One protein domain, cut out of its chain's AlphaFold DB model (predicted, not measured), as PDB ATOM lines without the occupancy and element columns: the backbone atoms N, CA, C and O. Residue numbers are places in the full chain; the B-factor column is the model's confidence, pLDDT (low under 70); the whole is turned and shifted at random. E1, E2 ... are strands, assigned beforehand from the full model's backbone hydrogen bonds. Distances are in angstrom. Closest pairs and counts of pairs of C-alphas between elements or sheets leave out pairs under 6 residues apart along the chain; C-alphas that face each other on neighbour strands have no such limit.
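This is residues 3 to 118 of the 158 residues of an uncharacterized protein of Actinobacteria bacterium (UniProt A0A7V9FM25). A strongly twisted sheet has E4, E3, the later part of E5 and E1 side by side, while E2 and the first part of E5 fold back over one face; the long hairpin of E7 and E8 lies partly face to face with the sheet, and the tip of its loop, residues 94 to 98, sticks out. The short strands E6, E9 and E10 extend the sheet past the beginning of E1, at one end of the longest axis. The printed part has 116 residues, no named helix and ten named strands, E1 to E10 in order, with antiparallel neighbours; its class is all strand. It is compact, with a radius of gyration of the C-alphas of 14.9 A and spans of 44 by 37 by 22 A.

E1, residues 3 to 11, is antiparallel to E5, residues 48 to 65, with N 7 and O 61 2.9 A apart, within hydrogen-bond range. E2, residues 16 to 19, is antiparallel to E5, with N 17 and O 50 at 2.8 A. E3, residues 24 to 33, lies on the other side of E5 from E1 and E2, with N 27 and O 60 at 2.8 A. E3 bends by 124 degrees at residue 30, and E5 by 165 degrees at residue 60. E4, residues 41 to 44, is an edge strand and forms a hairpin with E3, with N 26 and O 42 at 2.9 A. E6, residues 78 to 80, is antiparallel to E1, with N 4 and O 78 at 2.9 A. E7, residues 87 to 92, and E8, residues 102 to 107, form a hairpin, with N 89 and O 105 at 2.8 A; with the branched sheet they make a sandwich, two sheets face to face, 8.8 A centre to centre where they face. E9, residues 110 to 112, is antiparallel to E6, with N 79 and O 111 at 2.9 A, and forms a hairpin with E10, residues 115 to 117, with N 112 and O 115 at 2.9 A.

E1 begins at C-alpha 3 (-5.648, -22.033, 25.020) and is 24.5 A long. From first to last C-alpha E3 measures 16.0 A, E5 15.9 A, E7 16.6 A and E8 16.1 A. E10 ends at C-alpha 117 (1.528, -17.513, 13.407).

The C-alphas of Ala 54 and Gln 118, the two farthest apart, are 44.6 A apart. The printed part has no cut. The link from E5 to E6, residues 66 to 77, is long. The mean pLDDT of the printed part is 71.1; 49 residues are under 70, among them residues 80 to 118.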
ATOM      1  N   SER A   3      -5.046 -21.611  26.285       79.00
ATOM      2  CA  SER A   3      -5.648 -22.033  25.020       79.00
ATOM      3  C   SER A   3      -6.989 -21.352  24.786       79.00
ATOM      4  O   SER A   3      -7.702 -21.023  25.732       79.00
ATOM      5  N   LEU A   4      -7.342 -21.154  23.517       78.56
ATOM      6  CA  LEU A   4      -8.679 -20.734  23.115       78.56
ATOM      7  C   LEU A   4      -9.545 -21.971  22.863       78.56
ATOM      8  O   LEU A   4      -9.192 -22.835  22.065       78.56
ATOM      9  N   ALA A   5     -10.708 -22.006  23.499       82.38
ATOM     10  CA  ALA A   5     -11.749 -23.000  23.299       82.38
ATOM     11  C   ALA A   5     -12.967 -22.372  22.613       82.38
ATOM     12  O   ALA A   5     -13.295 -21.214  22.879       82.38
ATOM     13  N   LEU A   6     -13.665 -23.145  21.777       81.50
ATOM     14  CA  LEU A   6     -14.989 -22.795  21.259       81.50
ATOM     15  C   LEU A   6     -15.995 -23.873  21.651       81.50
ATOM     16  O   LEU A   6     -15.885 -25.011  21.198       81.50
ATOM     17  N   TYR A   7     -16.997 -23.485  22.428       84.75
ATOM     18  CA  TYR A   7     -18.135 -24.318  22.788       84.75
ATOM     19  C   TYR A   7     -19.378 -23.902  22.002       84.75
ATOM     20  O   TYR A   7     -19.576 -22.723  21.701       84.75
ATOM     21  N   GLU A   8     -20.222 -24.881  21.690       85.06
ATOM     22  CA  GLU A   8     -21.591 -24.660  21.223       85.06
ATOM     23  C   GLU A   8     -22.526 -25.281  22.254       85.06
ATOM     24  O   GLU A   8     -22.646 -26.505  22.337       85.06
ATOM     25  N   ASP A   9     -23.156 -24.418  23.040       89.06
ATOM     26  CA  ASP A   9     -24.075 -24.779  24.105       89.06
ATOM     27  C   ASP A   9     -25.514 -24.726  23.546       89.06
ATOM     28  O   ASP A   9     -25.986 -23.685  23.071       89.06
ATOM     29  N   LEU A  10     -26.207 -25.869  23.562       90.94
ATOM     30  CA  LEU A  10     -27.603 -26.002  23.132       90.94
ATOM     31  C   LEU A  10     -28.502 -26.029  24.366       90.94
ATOM     32  O   LEU A  10     -28.625 -27.066  25.010       90.94
ATOM     33  N   LEU A  11     -29.119 -24.893  24.680       93.75
ATOM     34  CA  LEU A  11     -29.945 -24.726  25.871       93.75
ATOM     35  C   LEU A  11     -31.426 -24.887  25.522       93.75
ATOM     36  O   LEU A  11     -31.959 -24.185  24.658       93.75
ATOM     37  N   GLY A  12     -32.104 -25.797  26.213       95.25
ATOM     38  CA  GLY A  12     -33.550 -25.946  26.155       95.25
ATOM     39  C   GLY A  12     -34.301 -24.786  26.828       95.25
ATOM     40  O   GLY A  12     -33.700 -23.947  27.504       95.25
ATOM     41  N   PRO A  13     -35.636 -24.722  26.679       94.94
ATOM     42  CA  PRO A  13     -36.464 -23.700  27.315       94.94
ATOM     43  C   PRO A  13     -36.237 -23.577  28.827       94.94
ATOM     44  O   PRO A  13     -36.441 -24.538  29.571       94.94
ATOM     45  N   GLY A  14     -35.847 -22.385  29.288       92.88
ATOM     46  CA  GLY A  14     -35.603 -22.096  30.707       92.88
ATOM     47  C   GLY A  14     -34.360 -22.755  31.315       92.88
ATOM     48  O   GLY A  14     -34.134 -22.592  32.520       92.88
ATOM     49  N   GLU A  15     -33.573 -23.486  30.520       96.75
ATOM     50  CA  GLU A  15     -32.336 -24.129  30.962       96.75
ATOM     51  C   GLU A  15     -31.312 -23.086  31.419       96.75
ATOM     52  O   GLU A  15     -31.273 -21.959  30.918       96.75
ATOM     53  N   VAL A  16     -30.504 -23.471  32.407       94.62
ATOM     54  CA  VAL A  16     -29.461 -22.631  32.991       94.62
ATOM     55  C   VAL A  16     -28.118 -23.295  32.766       94.62
ATOM     56  O   VAL A  16     -27.922 -24.442  33.162       94.62
ATOM     57  N   LEU A  17     -27.196 -22.544  32.178       92.62
ATOM     58  CA  LEU A  17     -25.791 -22.893  32.096       92.62
ATOM     59  C   LEU A  17     -25.006 -22.045  33.094       92.62
ATOM     60  O   LEU A  17     -24.915 -20.825  32.951       92.62
ATOM     61  N   GLU A  18     -24.434 -22.705  34.095       92.31
ATOM     62  CA  GLU A  18     -23.512 -22.084  35.043       92.31
ATOM     63  C   GLU A  18     -22.115 -21.997  34.423       92.31
ATOM     64  O   GLU A  18     -21.564 -22.984  33.929       92.31
ATOM     65  N   LEU A  19     -21.540 -20.800  34.445       87.62
ATOM     66  CA  LEU A  19     -20.216 -20.510  33.922       87.62
ATOM     67  C   LEU A  19     -19.287 -20.123  35.077       87.62
ATOM     68  O   LEU A  19     -19.556 -19.129  35.757       87.62
ATOM     69  N   PRO A  20     -18.182 -20.859  35.295       86.88
ATOM     70  CA  PRO A  20     -17.193 -20.480  36.293       86.88
ATOM     71  C   PRO A  20     -16.475 -19.181  35.894       86.88
ATOM     72  O   PRO A  20     -16.580 -18.704  34.763       86.88
ATOM     73  N   GLY A  21     -15.695 -18.605  36.810       83.25
ATOM     74  CA  GLY A  21     -14.831 -17.469  36.491       83.25
ATOM     75  C   GLY A  21     -13.832 -17.826  35.386       83.25
ATOM     76  O   GLY A  21     -13.196 -18.875  35.423       83.25
ATOM     77  N   GLY A  22     -13.701 -16.959  34.384       80.62
ATOM     78  CA  GLY A  22     -12.763 -17.136  33.275       80.62
ATOM     79  C   GLY A  22     -13.077 -16.213  32.103       80.62
ATOM     80  O   GLY A  22     -14.244 -15.912  31.845       80.62
ATOM     81  N   THR A  23     -12.035 -15.742  31.418       80.62
ATOM     82  CA  THR A  23     -12.146 -14.797  30.299       80.62
ATOM     83  C   THR A  23     -12.862 -15.450  29.124       80.62
ATOM     84  O   THR A  23     -12.357 -16.406  28.536       80.62
ATOM     85  N   ARG A  24     -14.031 -14.919  28.766       82.88
ATOM     86  CA  ARG A  24     -14.897 -15.498  27.745       82.88
ATOM     87  C   ARG A  24     -15.678 -14.455  26.957       82.88
ATOM     88  O   ARG A  24     -15.953 -13.356  27.442       82.88
ATOM     89  N   ILE A  25     -16.094 -14.839  25.756       80.88
ATOM     90  CA  ILE A  25     -17.156 -14.172  25.004       80.88
ATOM     91  C   ILE A  25     -18.294 -15.154  24.776       80.88
ATOM     92  O   ILE A  25     -18.066 -16.297  24.396       80.88
ATOM     93  N   VAL A  26     -19.515 -14.678  24.978       80.94
ATOM     94  CA  VAL A  26     -20.760 -15.399  24.737       80.94
ATOM     95  C   VAL A  26     -21.472 -14.738  23.562       80.94
ATOM     96  O   VAL A  26     -21.671 -13.527  23.578       80.94
ATOM     97  N   TYR A  27     -21.863 -15.517  22.558       79.50
ATOM     98  CA  TYR A  27     -22.659 -15.093  21.409       79.50
ATOM     99  C   TYR A  27     -23.947 -15.907  21.328       79.50
ATOM    100  O   TYR A  27     -23.903 -17.134  21.298       79.50
ATOM    101  N   VAL A  28     -25.092 -15.237  21.225       77.94
ATOM    102  CA  VAL A  28     -26.378 -15.910  21.019       77.94
ATOM    103  C   VAL A  28     -26.598 -16.086  19.517       77.94
ATOM    104  O   VAL A  28     -26.961 -15.142  18.816       77.94
ATOM    105  N   ALA A  29     -26.359 -17.292  19.008       73.75
ATOM    106  CA  ALA A  29     -26.541 -17.617  17.595       73.75
ATOM    107  C   ALA A  29     -28.023 -17.731  17.213       73.75
ATOM    108  O   ALA A  29     -28.408 -17.340  16.112       73.75
ATOM    109  N   SER A  30     -28.858 -18.245  18.118       77.06
ATOM    110  CA  SER A  30     -30.312 -18.297  17.948       77.06
ATOM    111  C   SER A  30     -31.029 -18.294  19.301       77.06
ATOM    112  O   SER A  30     -30.420 -18.621  20.321       77.06
ATOM    113  N   GLY A  31     -32.313 -17.923  19.308       83.31
ATOM    114  CA  GLY A  31     -33.117 -17.817  20.528       83.31
ATOM    115  C   GLY A  31     -32.761 -16.594  21.373       83.31
ATOM    116  O   GLY A  31     -32.370 -15.545  20.849       83.31
ATOM    117  N   GLU A  32     -32.915 -16.721  22.687       83.88
ATOM    118  CA  GLU A  32     -32.612 -15.648  23.631       83.88
ATOM    119  C   GLU A  32     -32.093 -16.183  24.967       83.88
ATOM    120  O   GLU A  32     -32.497 -17.241  25.448       83.88
ATOM    121  N   LEU A  33     -31.208 -15.407  25.577       85.88
ATOM    122  CA  LEU A  33     -30.860 -15.478  26.984       85.88
ATOM    123  C   LEU A  33     -31.552 -14.327  27.719       85.88
ATOM    124  O   LEU A  33     -31.884 -13.311  27.113       85.88
ATOM    125  N   SER A  34     -31.705 -14.444  29.037       78.25
ATOM    126  CA  SER A  34     -32.391 -13.470  29.902       78.25
ATOM    127  C   SER A  34     -31.954 -11.998  29.755       78.25
ATOM    128  O   SER A  34     -32.690 -11.110  30.181       78.25
ATOM    129  N   SER A  35     -30.799 -11.720  29.141       70.12
ATOM    130  CA  SER A  35     -30.274 -10.373  28.864       70.12
ATOM    131  C   SER A  35     -29.693 -10.185  27.449       70.12
ATOM    132  O   SER A  35     -29.207  -9.098  27.136       70.12
ATOM    133  N   LEU A  36     -29.719 -11.214  26.589       73.50
ATOM    134  CA  LEU A  36     -29.086 -11.201  25.263       73.50
ATOM    135  C   LEU A  36     -29.973 -11.900  24.232       73.50
ATOM    136  O   LEU A  36     -30.379 -13.040  24.423       73.50
ATOM    137  N   HIS A  37     -30.226 -11.254  23.100       70.81
ATOM    138  CA  HIS A  37     -31.008 -11.840  22.007       70.81
ATOM    139  C   HIS A  37     -30.105 -12.402  20.907       70.81
ATOM    140  O   HIS A  37     -28.924 -12.056  20.819       70.81
ATOM    141  N   ALA A  38     -30.672 -13.221  20.020       71.44
ATOM    142  CA  ALA A  38     -29.988 -13.683  18.816       71.44
ATOM    143  C   ALA A  38     -29.271 -12.539  18.072       71.44
ATOM    144  O   ALA A  38     -29.816 -11.447  17.883       71.44
ATOM    145  N   GLY A  39     -28.034 -12.787  17.639       63.00
ATOM    146  CA  GLY A  39     -27.219 -11.794  16.941       63.00
ATOM    147  C   GLY A  39     -26.463 -10.825  17.861       63.00
ATOM    148  O   GLY A  39     -25.883  -9.860  17.350       63.00
ATOM    149  N   THR A  40     -26.454 -11.057  19.181       62.69
ATOM    150  CA  THR A  40     -25.731 -10.241  20.175       62.69
ATOM    151  C   THR A  40     -24.648 -11.035  20.900       62.69
ATOM    152  O   THR A  40     -24.750 -12.255  21.042       62.69
ATOM    153  N   ALA A  41     -23.596 -10.339  21.341       70.50
ATOM    154  CA  ALA A  41     -22.479 -10.928  22.070       70.50
ATOM    155  C   ALA A  41     -22.112 -10.100  23.308       70.50
ATOM    156  O   ALA A  41     -22.244  -8.876  23.298       70.50
ATOM    157  N   ALA A  42     -21.601 -10.768  24.340       71.25
ATOM    158  CA  ALA A  42     -21.131 -10.151  25.578       71.25
ATOM    159  C   ALA A  42     -19.794 -10.749  26.030       71.25
ATOM    160  O   ALA A  42     -19.532 -11.934  25.827       71.25
ATOM    161  N   PHE A  43     -18.953  -9.927  26.659       73.56
ATOM    162  CA  PHE A  43     -17.651 -10.327  27.196       73.56
ATOM    163  C   PHE A  43     -17.677 -10.347  28.721       73.56
ATOM    164  O   PHE A  43     -18.143  -9.392  29.338       73.56
ATOM    165  N   GLY A  44     -17.109 -11.369  29.348       73.94
ATOM    166  CA  GLY A  44     -16.985 -11.408  30.801       73.94
ATOM    167  C   GLY A  44     -15.823 -12.259  31.270       73.94
ATOM    168  O   GLY A  44     -15.276 -13.064  30.523       73.94
ATOM    169  N   SER A  45     -15.442 -12.059  32.526       77.06
ATOM    170  CA  SER A  45     -14.420 -12.864  33.201       77.06
ATOM    171  C   SER A  45     -14.869 -13.400  34.563       77.06
ATOM    172  O   SER A  45     -14.156 -14.197  35.165       77.06
ATOM    173  N   ALA A  46     -16.021 -12.950  35.064       79.94
ATOM    174  CA  ALA A  46     -16.596 -13.385  36.333       79.94
ATOM    175  C   ALA A  46     -17.447 -14.654  36.162       79.94
ATOM    176  O   ALA A  46     -17.783 -15.029  35.038       79.94
ATOM    177  N   GLU A  47     -17.796 -15.281  37.286       86.56
ATOM    178  CA  GLU A  47     -18.845 -16.305  37.328       86.56
ATOM    179  C   GLU A  47     -20.170 -15.720  36.824       86.56
ATOM    180  O   GLU A  47     -20.485 -14.555  37.085       86.56
ATOM    181  N   ALA A  48     -20.922 -16.518  36.070       86.62
ATOM    182  CA  ALA A  48     -22.127 -16.072  35.385       86.62
ATOM    183  C   ALA A  48     -23.133 -17.218  35.217       86.62
ATOM    184  O   ALA A  48     -22.751 -18.369  35.040       86.62
ATOM    185  N   GLU A  49     -24.424 -16.891  35.192       89.94
ATOM    186  CA  GLU A  49     -25.493 -17.832  34.842       89.94
ATOM    187  C   GLU A  49     -26.152 -17.407  33.529       89.94
ATOM    188  O   GLU A  49     -26.748 -16.333  33.441       89.94
ATOM    189  N   LEU A  50     -26.093 -18.256  32.504       89.62
ATOM    190  CA  LEU A  50     -26.837 -18.041  31.266       89.62
ATOM    191  C   LEU A  50     -28.164 -18.787  31.343       89.62
ATOM    192  O   LEU A  50     -28.184 -20.014  31.343       89.62
ATOM    193  N   ARG A  51     -29.279 -18.056  31.378       93.75
ATOM    194  CA  ARG A  51     -30.620 -18.649  31.357       93.75
ATOM    195  C   ARG A  51     -31.267 -18.455  29.998       93.75
ATOM    196  O   ARG A  51     -31.442 -17.317  29.566       93.75
ATOM    197  N   ALA A  52     -31.659 -19.552  29.362       93.94
ATOM    198  CA  ALA A  52     -32.382 -19.519  28.101       93.94
ATOM    199  C   ALA A  52     -33.836 -19.055  28.280       93.94
ATOM    200  O   ALA A  52     -34.476 -19.324  29.301       93.94
ATOM    201  N   GLY A  53     -34.355 -18.360  27.269       89.69
ATOM    202  CA  GLY A  53     -35.749 -17.933  27.195       89.69
ATOM    203  C   GLY A  53     -36.725 -19.076  26.921       89.69
ATOM    204  O   GLY A  53     -36.392 -20.261  27.013       89.69
ATOM    205  N   ALA A  54     -37.959 -18.712  26.573       90.88
ATOM    206  CA  ALA A  54     -39.053 -19.669  26.387       90.88
ATOM    207  C   ALA A  54     -38.843 -20.621  25.195       90.88
ATOM    208  O   ALA A  54     -39.330 -21.748  25.225       90.88
ATOM    209  N   ASP A  55     -38.091 -20.185  24.185       88.31
ATOM    210  CA  ASP A  55     -37.811 -20.964  22.975       88.31
ATOM    211  C   ASP A  55     -36.452 -21.689  23.027       88.31
ATOM    212  O   ASP A  55     -36.064 -22.355  22.066       88.31
ATOM    213  N   GLY A  56     -35.727 -21.591  24.149       92.00
ATOM    214  CA  GLY A  56     -34.342 -22.053  24.254       92.00
ATOM    215  C   GLY A  56     -33.341 -21.096  23.595       92.00
ATOM    216  O   GLY A  56     -33.684 -19.979  23.191       92.00
ATOM    217  N   ALA A  57     -32.079 -21.525  23.506       88.19
ATOM    218  CA  ALA A  57     -31.016 -20.761  22.860       88.19
ATOM    219  C   ALA A  57     -29.894 -21.653  22.312       88.19
ATOM    220  O   ALA A  57     -29.531 -22.666  22.906       88.19
ATOM    221  N   THR A  58     -29.288 -21.221  21.205       84.19
ATOM    222  CA  THR A  58     -27.981 -21.722  20.759       84.19
ATOM    223  C   THR A  58     -26.938 -20.669  21.066       84.19
ATOM    224  O   THR A  58     -27.020 -19.549  20.554       84.19
ATOM    225  N   VAL A  59     -25.950 -21.030  21.876       83.88
ATOM    226  CA  VAL A  59     -24.921 -20.113  22.352       83.88
ATOM    227  C   VAL A  59     -23.553 -20.598  21.893       83.88
ATOM    228  O   VAL A  59     -23.177 -21.739  22.133       83.88
ATOM    229  N   LEU A  60     -22.797 -19.721  21.235       82.38
ATOM    230  CA  LEU A  60     -21.381 -19.943  20.963       82.38
ATOM    231  C   LEU A  60     -20.563 -19.242  22.040       82.38
ATOM    232  O   LEU A  60     -20.753 -18.049  22.287       82.38
ATOM    233  N   ARG A  61     -19.655 -19.970  22.680       85.06
ATOM    234  CA  ARG A  61     -18.838 -19.452  23.776       85.06
ATOM    235  C   ARG A  61     -17.361 -19.658  23.483       85.06
ATOM    236  O   ARG A  61     -16.896 -20.791  23.400       85.06
ATOM    237  N   TRP A  62     -16.631 -18.554  23.358       80.75
ATOM    238  CA  TRP A  62     -15.172 -18.553  23.308       80.75
ATOM    239  C   TRP A  62     -14.641 -18.396  24.714       80.75
ATOM    240  O   TRP A  62     -15.019 -17.447  25.394       80.75
ATOM    241  N   GLU A  63     -13.758 -19.284  25.136       83.12
ATOM    242  CA  GLU A  63     -13.187 -19.251  26.477       83.12
ATOM    243  C   GLU A  63     -11.674 -19.384  26.407       83.12
ATOM    244  O   GLU A  63     -11.147 -20.183  25.635       83.12
ATOM    245  N   LEU A  64     -10.979 -18.580  27.207       80.50
ATOM    246  CA  LEU A  64      -9.560 -18.764  27.461       80.50
ATOM    247  C   LEU A  64      -9.398 -19.694  28.654       80.50
ATOM    248  O   LEU A  64      -9.789 -19.357  29.771       80.50
ATOM    249  N   THR A  65      -8.812 -20.858  28.405       79.12
ATOM    250  CA  THR A  65      -8.627 -21.922  29.391       79.12
ATOM    251  C   THR A  65      -7.141 -22.147  29.651       79.12
ATOM    252  O   THR A  65      -6.299 -21.892  28.794       79.12
ATOM    253  N   GLU A  66      -6.783 -22.633  30.840       77.75
ATOM    254  CA  GLU A  66      -5.393 -23.022  31.148       77.75
ATOM    255  C   GLU A  66      -5.061 -24.463  30.727       77.75
ATOM    256  O   GLU A  66      -3.917 -24.910  30.858       77.75
ATOM    257  N   TRP A  67      -6.059 -25.190  30.224       71.94
ATOM    258  CA  TRP A  67      -5.971 -26.575  29.778       71.94
ATOM    259  C   TRP A  67      -6.517 -26.719  28.359       71.94
ATOM    260  O   TRP A  67      -7.530 -26.107  28.013       71.94
ATOM    261  N   SER A  68      -5.868 -27.580  27.568       63.44
ATOM    262  CA  SER A  68      -6.409 -28.045  26.289       63.44
ATOM    263  C   SER A  68      -7.752 -28.728  26.525       63.44
ATOM    264  O   SER A  68      -7.920 -29.462  27.501       63.44
ATOM    265  N   VAL A  69      -8.699 -28.481  25.631       67.94
ATOM    266  CA  VAL A  69     -10.054 -29.025  25.702       67.94
ATOM    267  C   VAL A  69     -10.312 -29.864  24.460       67.94
ATOM    268  O   VAL A  69     -10.284 -29.365  23.338       67.94
ATOM    269  N   ASP A  70     -10.514 -31.164  24.668       61.34
ATOM    270  CA  ASP A  70     -10.644 -32.145  23.582       61.34
ATOM    271  C   ASP A  70     -11.961 -31.994  22.792       61.34
ATOM    272  O   ASP A  70     -12.109 -32.558  21.710       61.34
ATOM    273  N   ASP A  71     -12.923 -31.238  23.323       69.69
ATOM    274  CA  ASP A  71     -14.258 -31.010  22.768       69.69
ATOM    275  C   ASP A  71     -14.442 -29.620  22.133       69.69
ATOM    276  O   ASP A  71     -15.538 -29.296  21.661       69.69
ATOM    277  N   ALA A  72     -13.388 -28.797  22.078       71.44
ATOM    278  CA  ALA A  72     -13.464 -27.505  21.410       71.44
ATOM    279  C   ALA A  72     -13.764 -27.667  19.915       71.44
ATOM    280  O   ALA A  72     -13.081 -28.381  19.182       71.44
ATOM    281  N   LYS A  73     -14.746 -26.908  19.427       74.69
ATOM    282  CA  LYS A  73     -15.189 -26.904  18.026       74.69
ATOM    283  C   LYS A  73     -14.297 -26.059  17.110       74.69
ATOM    284  O   LYS A  73     -14.782 -25.429  16.170       74.69
ATOM    285  N   LEU A  74     -12.994 -26.022  17.378       66.19
ATOM    286  CA  LEU A  74     -12.000 -25.364  16.527       66.19
ATOM    287  C   LEU A  74     -11.402 -26.377  15.546       66.19
ATOM    288  O   LEU A  74     -11.195 -27.534  15.894       66.19
ATOM    289  N   CYS A  75     -11.096 -25.951  14.317       58.44
ATOM    290  CA  CYS A  75     -10.449 -26.828  13.335       58.44
ATOM    291  C   CYS A  75      -8.981 -27.157  13.665       58.44
ATOM    292  O   CYS A  75      -8.419 -28.056  13.048       58.44
ATOM    293  N   ALA A  76      -8.373 -26.415  14.594       62.19
ATOM    294  CA  ALA A  76      -7.025 -26.620  15.108       62.19
ATOM    295  C   ALA A  76      -6.912 -26.032  16.533       62.19
ATOM    296  O   ALA A  76      -7.531 -24.993  16.798       62.19
ATOM    297  N   PRO A  77      -6.138 -26.653  17.442       67.88
ATOM    298  CA  PRO A  77      -5.707 -26.050  18.699       67.88
ATOM    299  C   PRO A  77      -5.089 -24.660  18.517       67.88
ATOM    300  O   PRO A  77      -4.222 -24.449  17.664       67.88
ATOM    301  N   VAL A  78      -5.517 -23.718  19.358       71.50
ATOM    302  CA  VAL A  78      -4.999 -22.346  19.396       71.50
ATOM    303  C   VAL A  78      -4.484 -22.053  20.796       71.50
ATOM    304  O   VAL A  78      -5.244 -22.085  21.764       71.50
ATOM    305  N   GLU A  79      -3.205 -21.718  20.893       74.12
ATOM    306  CA  GLU A  79      -2.534 -21.352  22.137       74.12
ATOM    307  C   GLU A  79      -2.055 -19.897  22.084       74.12
ATOM    308  O   GLU A  79      -1.585 -19.404  21.052       74.12
ATOM    309  N   LEU A  80      -2.173 -19.198  23.211       69.56
ATOM    310  CA  LEU A  80      -1.671 -17.841  23.396       69.56
ATOM    311  C   LEU A  80      -0.230 -17.877  23.915       69.56
ATOM    312  O   LEU A  80       0.088 -18.654  24.823       69.56
ATOM    313  N   ASP A  81       0.619 -16.981  23.404       66.06
ATOM    314  CA  ASP A  81       1.905 -16.691  24.038       66.06
ATOM    315  C   ASP A  81       1.661 -16.045  25.422       66.06
ATOM    316  O   ASP A  81       1.038 -14.983  25.497       66.06
ATOM    317  N   PRO A  82       2.138 -16.646  26.532       64.38
ATOM    318  CA  PRO A  82       1.906 -16.125  27.880       64.38
ATOM    319  C   PRO A  82       2.617 -14.794  28.172       64.38
ATOM    320  O   PRO A  82       2.321 -14.164  29.187       64.38
ATOM    321  N   TRP A  83       3.559 -14.371  27.326       65.75
ATOM    322  CA  TRP A  83       4.249 -13.083  27.432       65.75
ATOM    323  C   TRP A  83       3.757 -12.053  26.408       65.75
ATOM    324  O   TRP A  83       4.236 -10.919  26.415       65.75
ATOM    325  N   GLY A  84       2.828 -12.439  25.531       58.94
ATOM    326  CA  GLY A  84       2.238 -11.565  24.526       58.94
ATOM    327  C   GLY A  84       0.980 -10.861  25.030       58.94
ATOM    328  O   GLY A  84       0.140 -11.454  25.706       58.94
ATOM    329  N   ASP A  85       0.807  -9.598  24.642       52.16
ATOM    330  CA  ASP A  85      -0.478  -8.919  24.793       52.16
ATOM    331  C   ASP A  85      -1.493  -9.500  23.803       52.16
ATOM    332  O   ASP A  85      -1.194  -9.669  22.615       52.16
ATOM    333  N   TYR A  86      -2.716  -9.751  24.276       55.44
ATOM    334  CA  TYR A  86      -3.804 -10.225  23.429       55.44
ATOM    335  C   TYR A  86      -5.099  -9.431  23.614       55.44
ATOM    336  O   TYR A  86      -5.347  -8.819  24.651       55.44
ATOM    337  N   ALA A  87      -5.948  -9.440  22.587       56.25
ATOM    338  CA  ALA A  87      -7.298  -8.889  22.651       56.25
ATOM    339  C   ALA A  87      -8.275  -9.808  21.919       56.25
ATOM    340  O   ALA A  87      -7.957 -10.310  20.849       56.25
ATOM    341  N   LEU A  88      -9.469 -10.003  22.468       59.72
ATOM    342  CA  LEU A  88     -10.541 -10.762  21.832       59.72
ATOM    343  C   LEU A  88     -11.735  -9.826  21.604       59.72
ATOM    344  O   LEU A  88     -12.146  -9.108  22.512       59.72
ATOM    345  N   ARG A  89     -12.280  -9.801  20.388       59.44
ATOM    346  CA  ARG A  89     -13.363  -8.904  19.955       59.44
ATOM    347  C   ARG A  89     -14.271  -9.643  18.989       59.44
ATOM    348  O   ARG A  89     -13.752 -10.327  18.131       59.44
ATOM    349  N   CYS A  90     -15.586  -9.448  19.034       59.03
ATOM    350  CA  CYS A  90     -16.475  -9.967  17.989       59.03
ATOM    351  C   CYS A  90     -16.987  -8.854  17.074       59.03
ATOM    352  O   CYS A  90     -17.378  -7.779  17.527       59.03
ATOM    353  N   GLU A  91     -16.950  -9.130  15.777       54.25
ATOM    354  CA  GLU A  91     -17.350  -8.266  14.678       54.25
ATOM    355  C   GLU A  91     -18.519  -8.914  13.944       54.25
ATOM    356  O   GLU A  91     -18.523 -10.118  13.687       54.25
ATOM    357  N   ARG A  92     -19.529  -8.115  13.604       50.28
ATOM    358  CA  ARG A  92     -20.574  -8.554  12.680       50.28
ATOM    359  C   ARG A  92     -20.012  -8.439  11.269       50.28
ATOM    360  O   ARG A  92     -19.414  -7.412  10.950       50.28
ATOM    361  N   ASP A  93     -20.191  -9.475  10.455       51.00
ATOM    362  CA  ASP A  93     -19.703  -9.442   9.078       51.00
ATOM    363  C   ASP A  93     -20.360  -8.268   8.331       51.00
ATOM    364  O   ASP A  93     -21.577  -8.066   8.401       51.00
ATOM    365  N   GLY A  94     -19.533  -7.429   7.710       41.91
ATOM    366  CA  GLY A  94     -19.926  -6.108   7.210       41.91
ATOM    367  C   GLY A  94     -20.599  -6.116   5.839       41.91
ATOM    368  O   GLY A  94     -20.920  -5.042   5.331       41.91
ATOM    369  N   ASP A  95     -20.806  -7.285   5.230       39.62
ATOM    370  CA  ASP A  95     -21.342  -7.376   3.873       39.62
ATOM    371  C   ASP A  95     -22.838  -7.706   3.848       39.62
ATOM    372  O   ASP A  95     -23.345  -8.539   4.597       39.62
ATOM    373  N   GLN A  96     -23.558  -7.018   2.958       38.28
ATOM    374  CA  GLN A  96     -25.022  -6.946   2.841       38.28
ATOM    375  C   GLN A  96     -25.694  -8.247   2.350       38.28
ATOM    376  O   GLN A  96     -26.687  -8.209   1.620       38.28
ATOM    377  N   THR A  97     -25.176  -9.413   2.726       34.97
ATOM    378  CA  THR A  97     -25.763 -10.721   2.415       34.97
ATOM    379  C   THR A  97     -26.498 -11.315   3.623       34.97
ATOM    380  O   THR A  97     -26.066 -11.133   4.756       34.97
ATOM    381  N   PRO A  98     -27.606 -12.061   3.427       35.25
ATOM    382  CA  PRO A  98     -28.506 -12.472   4.514       35.25
ATOM    383  C   PRO A  98     -27.932 -13.517   5.490       35.25
ATOM    384  O   PRO A  98     -28.628 -13.918   6.419       35.25
ATOM    385  N   ALA A  99     -26.696 -13.983   5.288       36.91
ATOM    386  CA  ALA A  99     -26.006 -14.883   6.205       36.91
ATOM    387  C   ALA A  99     -25.238 -14.047   7.242       36.91
ATOM    388  O   ALA A  99     -24.055 -13.763   7.082       36.91
ATOM    389  N   GLN A 100     -25.955 -13.577   8.263       45.50
ATOM    390  CA  GLN A 100     -25.405 -12.755   9.341       45.50
ATOM    391  C   GLN A 100     -24.514 -13.604  10.262       45.50
ATOM    392  O   GLN A 100     -24.986 -14.189  11.233       45.50
ATOM    393  N   GLY A 101     -23.217 -13.669   9.956       44.81
ATOM    394  CA  GLY A 101     -22.202 -14.250  10.834       44.81
ATOM    395  C   GLY A 101     -21.649 -13.230  11.835       44.81
ATOM    396  O   GLY A 101     -21.499 -12.046  11.520       44.81
ATOM    397  N   LEU A 102     -21.324 -13.690  13.044       46.56
ATOM    398  CA  LEU A 102     -20.480 -12.967  13.996       46.56
ATOM    399  C   LEU A 102     -19.114 -13.657  14.040       46.56
ATOM    400  O   LEU A 102     -19.023 -14.854  14.303       46.56
ATOM    401  N   GLY A 103     -18.056 -12.908  13.731       50.53
ATOM    402  CA  GLY A 103     -16.672 -13.372  13.750       50.53
ATOM    403  C   GLY A 103     -15.913 -12.794  14.934       50.53
ATOM    404  O   GLY A 103     -15.881 -11.581  15.109       50.53
ATOM    405  N   CYS A 104     -15.308 -13.644  15.763       51.16
ATOM    406  CA  CYS A 104     -14.529 -13.202  16.916       51.16
ATOM    407  C   CYS A 104     -13.032 -13.131  16.591       51.16
ATOM    408  O   CYS A 104     -12.361 -14.140  16.471       51.16
ATOM    409  N   VAL A 105     -12.520 -11.915  16.455       53.38
ATOM    410  CA  VAL A 105     -11.131 -11.494  16.271       53.38
ATOM    411  C   VAL A 105     -10.336 -11.711  17.560       53.38
ATOM    412  O   VAL A 105     -10.538 -10.994  18.539       53.38
ATOM    413  N   LEU A 106      -9.419 -12.679  17.562       53.88
ATOM    414  CA  LEU A 106      -8.375 -12.819  18.579       53.88
ATOM    415  C   LEU A 106      -7.097 -12.176  18.029       53.88
ATOM    416  O   LEU A 106      -6.692 -12.463  16.913       53.88
ATOM    417  N   ARG A 107      -6.465 -11.304  18.802       55.03
ATOM    418  CA  ARG A 107      -5.253 -10.536  18.488       55.03
ATOM    419  C   ARG A 107      -4.169 -10.949  19.473       55.03
ATOM    420  O   ARG A 107      -4.483 -11.006  20.650       55.03
ATOM    421  N   GLY A 108      -2.936 -11.173  19.021       49.38
ATOM    422  CA  GLY A 108      -1.772 -11.483  19.868       49.38
ATOM    423  C   GLY A 108      -0.711 -12.307  19.128       49.38
ATOM    424  O   GLY A 108      -0.910 -12.647  17.959       49.38
ATOM    425  N   GLU A 109       0.409 -12.626  19.786       52.41
ATOM    426  CA  GLU A 109       1.313 -13.690  19.314       52.41
ATOM    427  C   GLU A 109       0.684 -15.051  19.653       52.41
ATOM    428  O   GLU A 109       0.425 -15.346  20.820       52.41
ATOM    429  N   LEU A 110       0.393 -15.857  18.627       55.41
ATOM    430  CA  LEU A 110      -0.321 -17.130  18.759       55.41
ATOM    431  C   LEU A 110       0.508 -18.302  18.248       55.41
ATOM    432  O   LEU A 110       1.301 -18.157  17.310       55.41
ATOM    433  N   LEU A 111       0.244 -19.475  18.818       56.97
ATOM    434  CA  LEU A 111       0.655 -20.757  18.270       56.97
ATOM    435  C   LEU A 111      -0.590 -21.519  17.802       56.97
ATOM    436  O   LEU A 111      -1.542 -21.684  18.560       56.97
ATOM    437  N   VAL A 112      -0.584 -21.970  16.549       60.47
ATOM    438  CA  VAL A 112      -1.622 -22.837  15.971       60.47
ATOM    439  C   VAL A 112      -0.954 -24.148  15.608       60.47
ATOM    440  O   VAL A 112       0.052 -24.134  14.903       60.47
ATOM    441  N   ASP A 113      -1.449 -25.263  16.144       62.78
ATOM    442  CA  ASP A 113      -0.784 -26.574  16.029       62.78
ATOM    443  C   ASP A 113       0.707 -26.542  16.432       62.78
ATOM    444  O   ASP A 113       1.552 -27.244  15.878       62.78
ATOM    445  N   GLY A 114       1.055 -25.690  17.404       60.28
ATOM    446  CA  GLY A 114       2.432 -25.493  17.867       60.28
ATOM    447  C   GLY A 114       3.311 -24.636  16.944       60.28
ATOM    448  O   GLY A 114       4.470 -24.379  17.277       60.28
ATOM    449  N   GLU A 115       2.787 -24.142  15.820       55.22
ATOM    450  CA  GLU A 115       3.492 -23.229  14.924       55.22
ATOM    451  C   GLU A 115       3.146 -21.768  15.224       55.22
ATOM    452  O   GLU A 115       1.981 -21.384  15.332       55.22
ATOM    453  N   ARG A 116       4.174 -20.915  15.336       59.81
ATOM    454  CA  ARG A 116       3.987 -19.479  15.572       59.81
ATOM    455  C   ARG A 116       3.384 -18.816  14.337       59.81
ATOM    456  O   ARG A 116       4.023 -18.754  13.285       59.81
ATOM    457  N   VAL A 117       2.202 -18.232  14.489       52.41
ATOM    458  CA  VAL A 117       1.528 -17.513  13.407       52.41
ATOM    459  C   VAL A 117       1.953 -16.043  13.423       52.41
ATOM    460  O   VAL A 117       1.768 -15.331  14.406       52.41
ATOM    461  N   GLN A 118       2.538 -15.575  12.317       43.06
ATOM    462  CA  GLN A 118       2.880 -14.164  12.103       43.06
ATOM    463  C   GLN A 118       1.626 -13.314  11.797       43.06
ATOM    464  O   GLN A 118       0.621 -13.864  11.353       43.06
TER     465      GLN A 118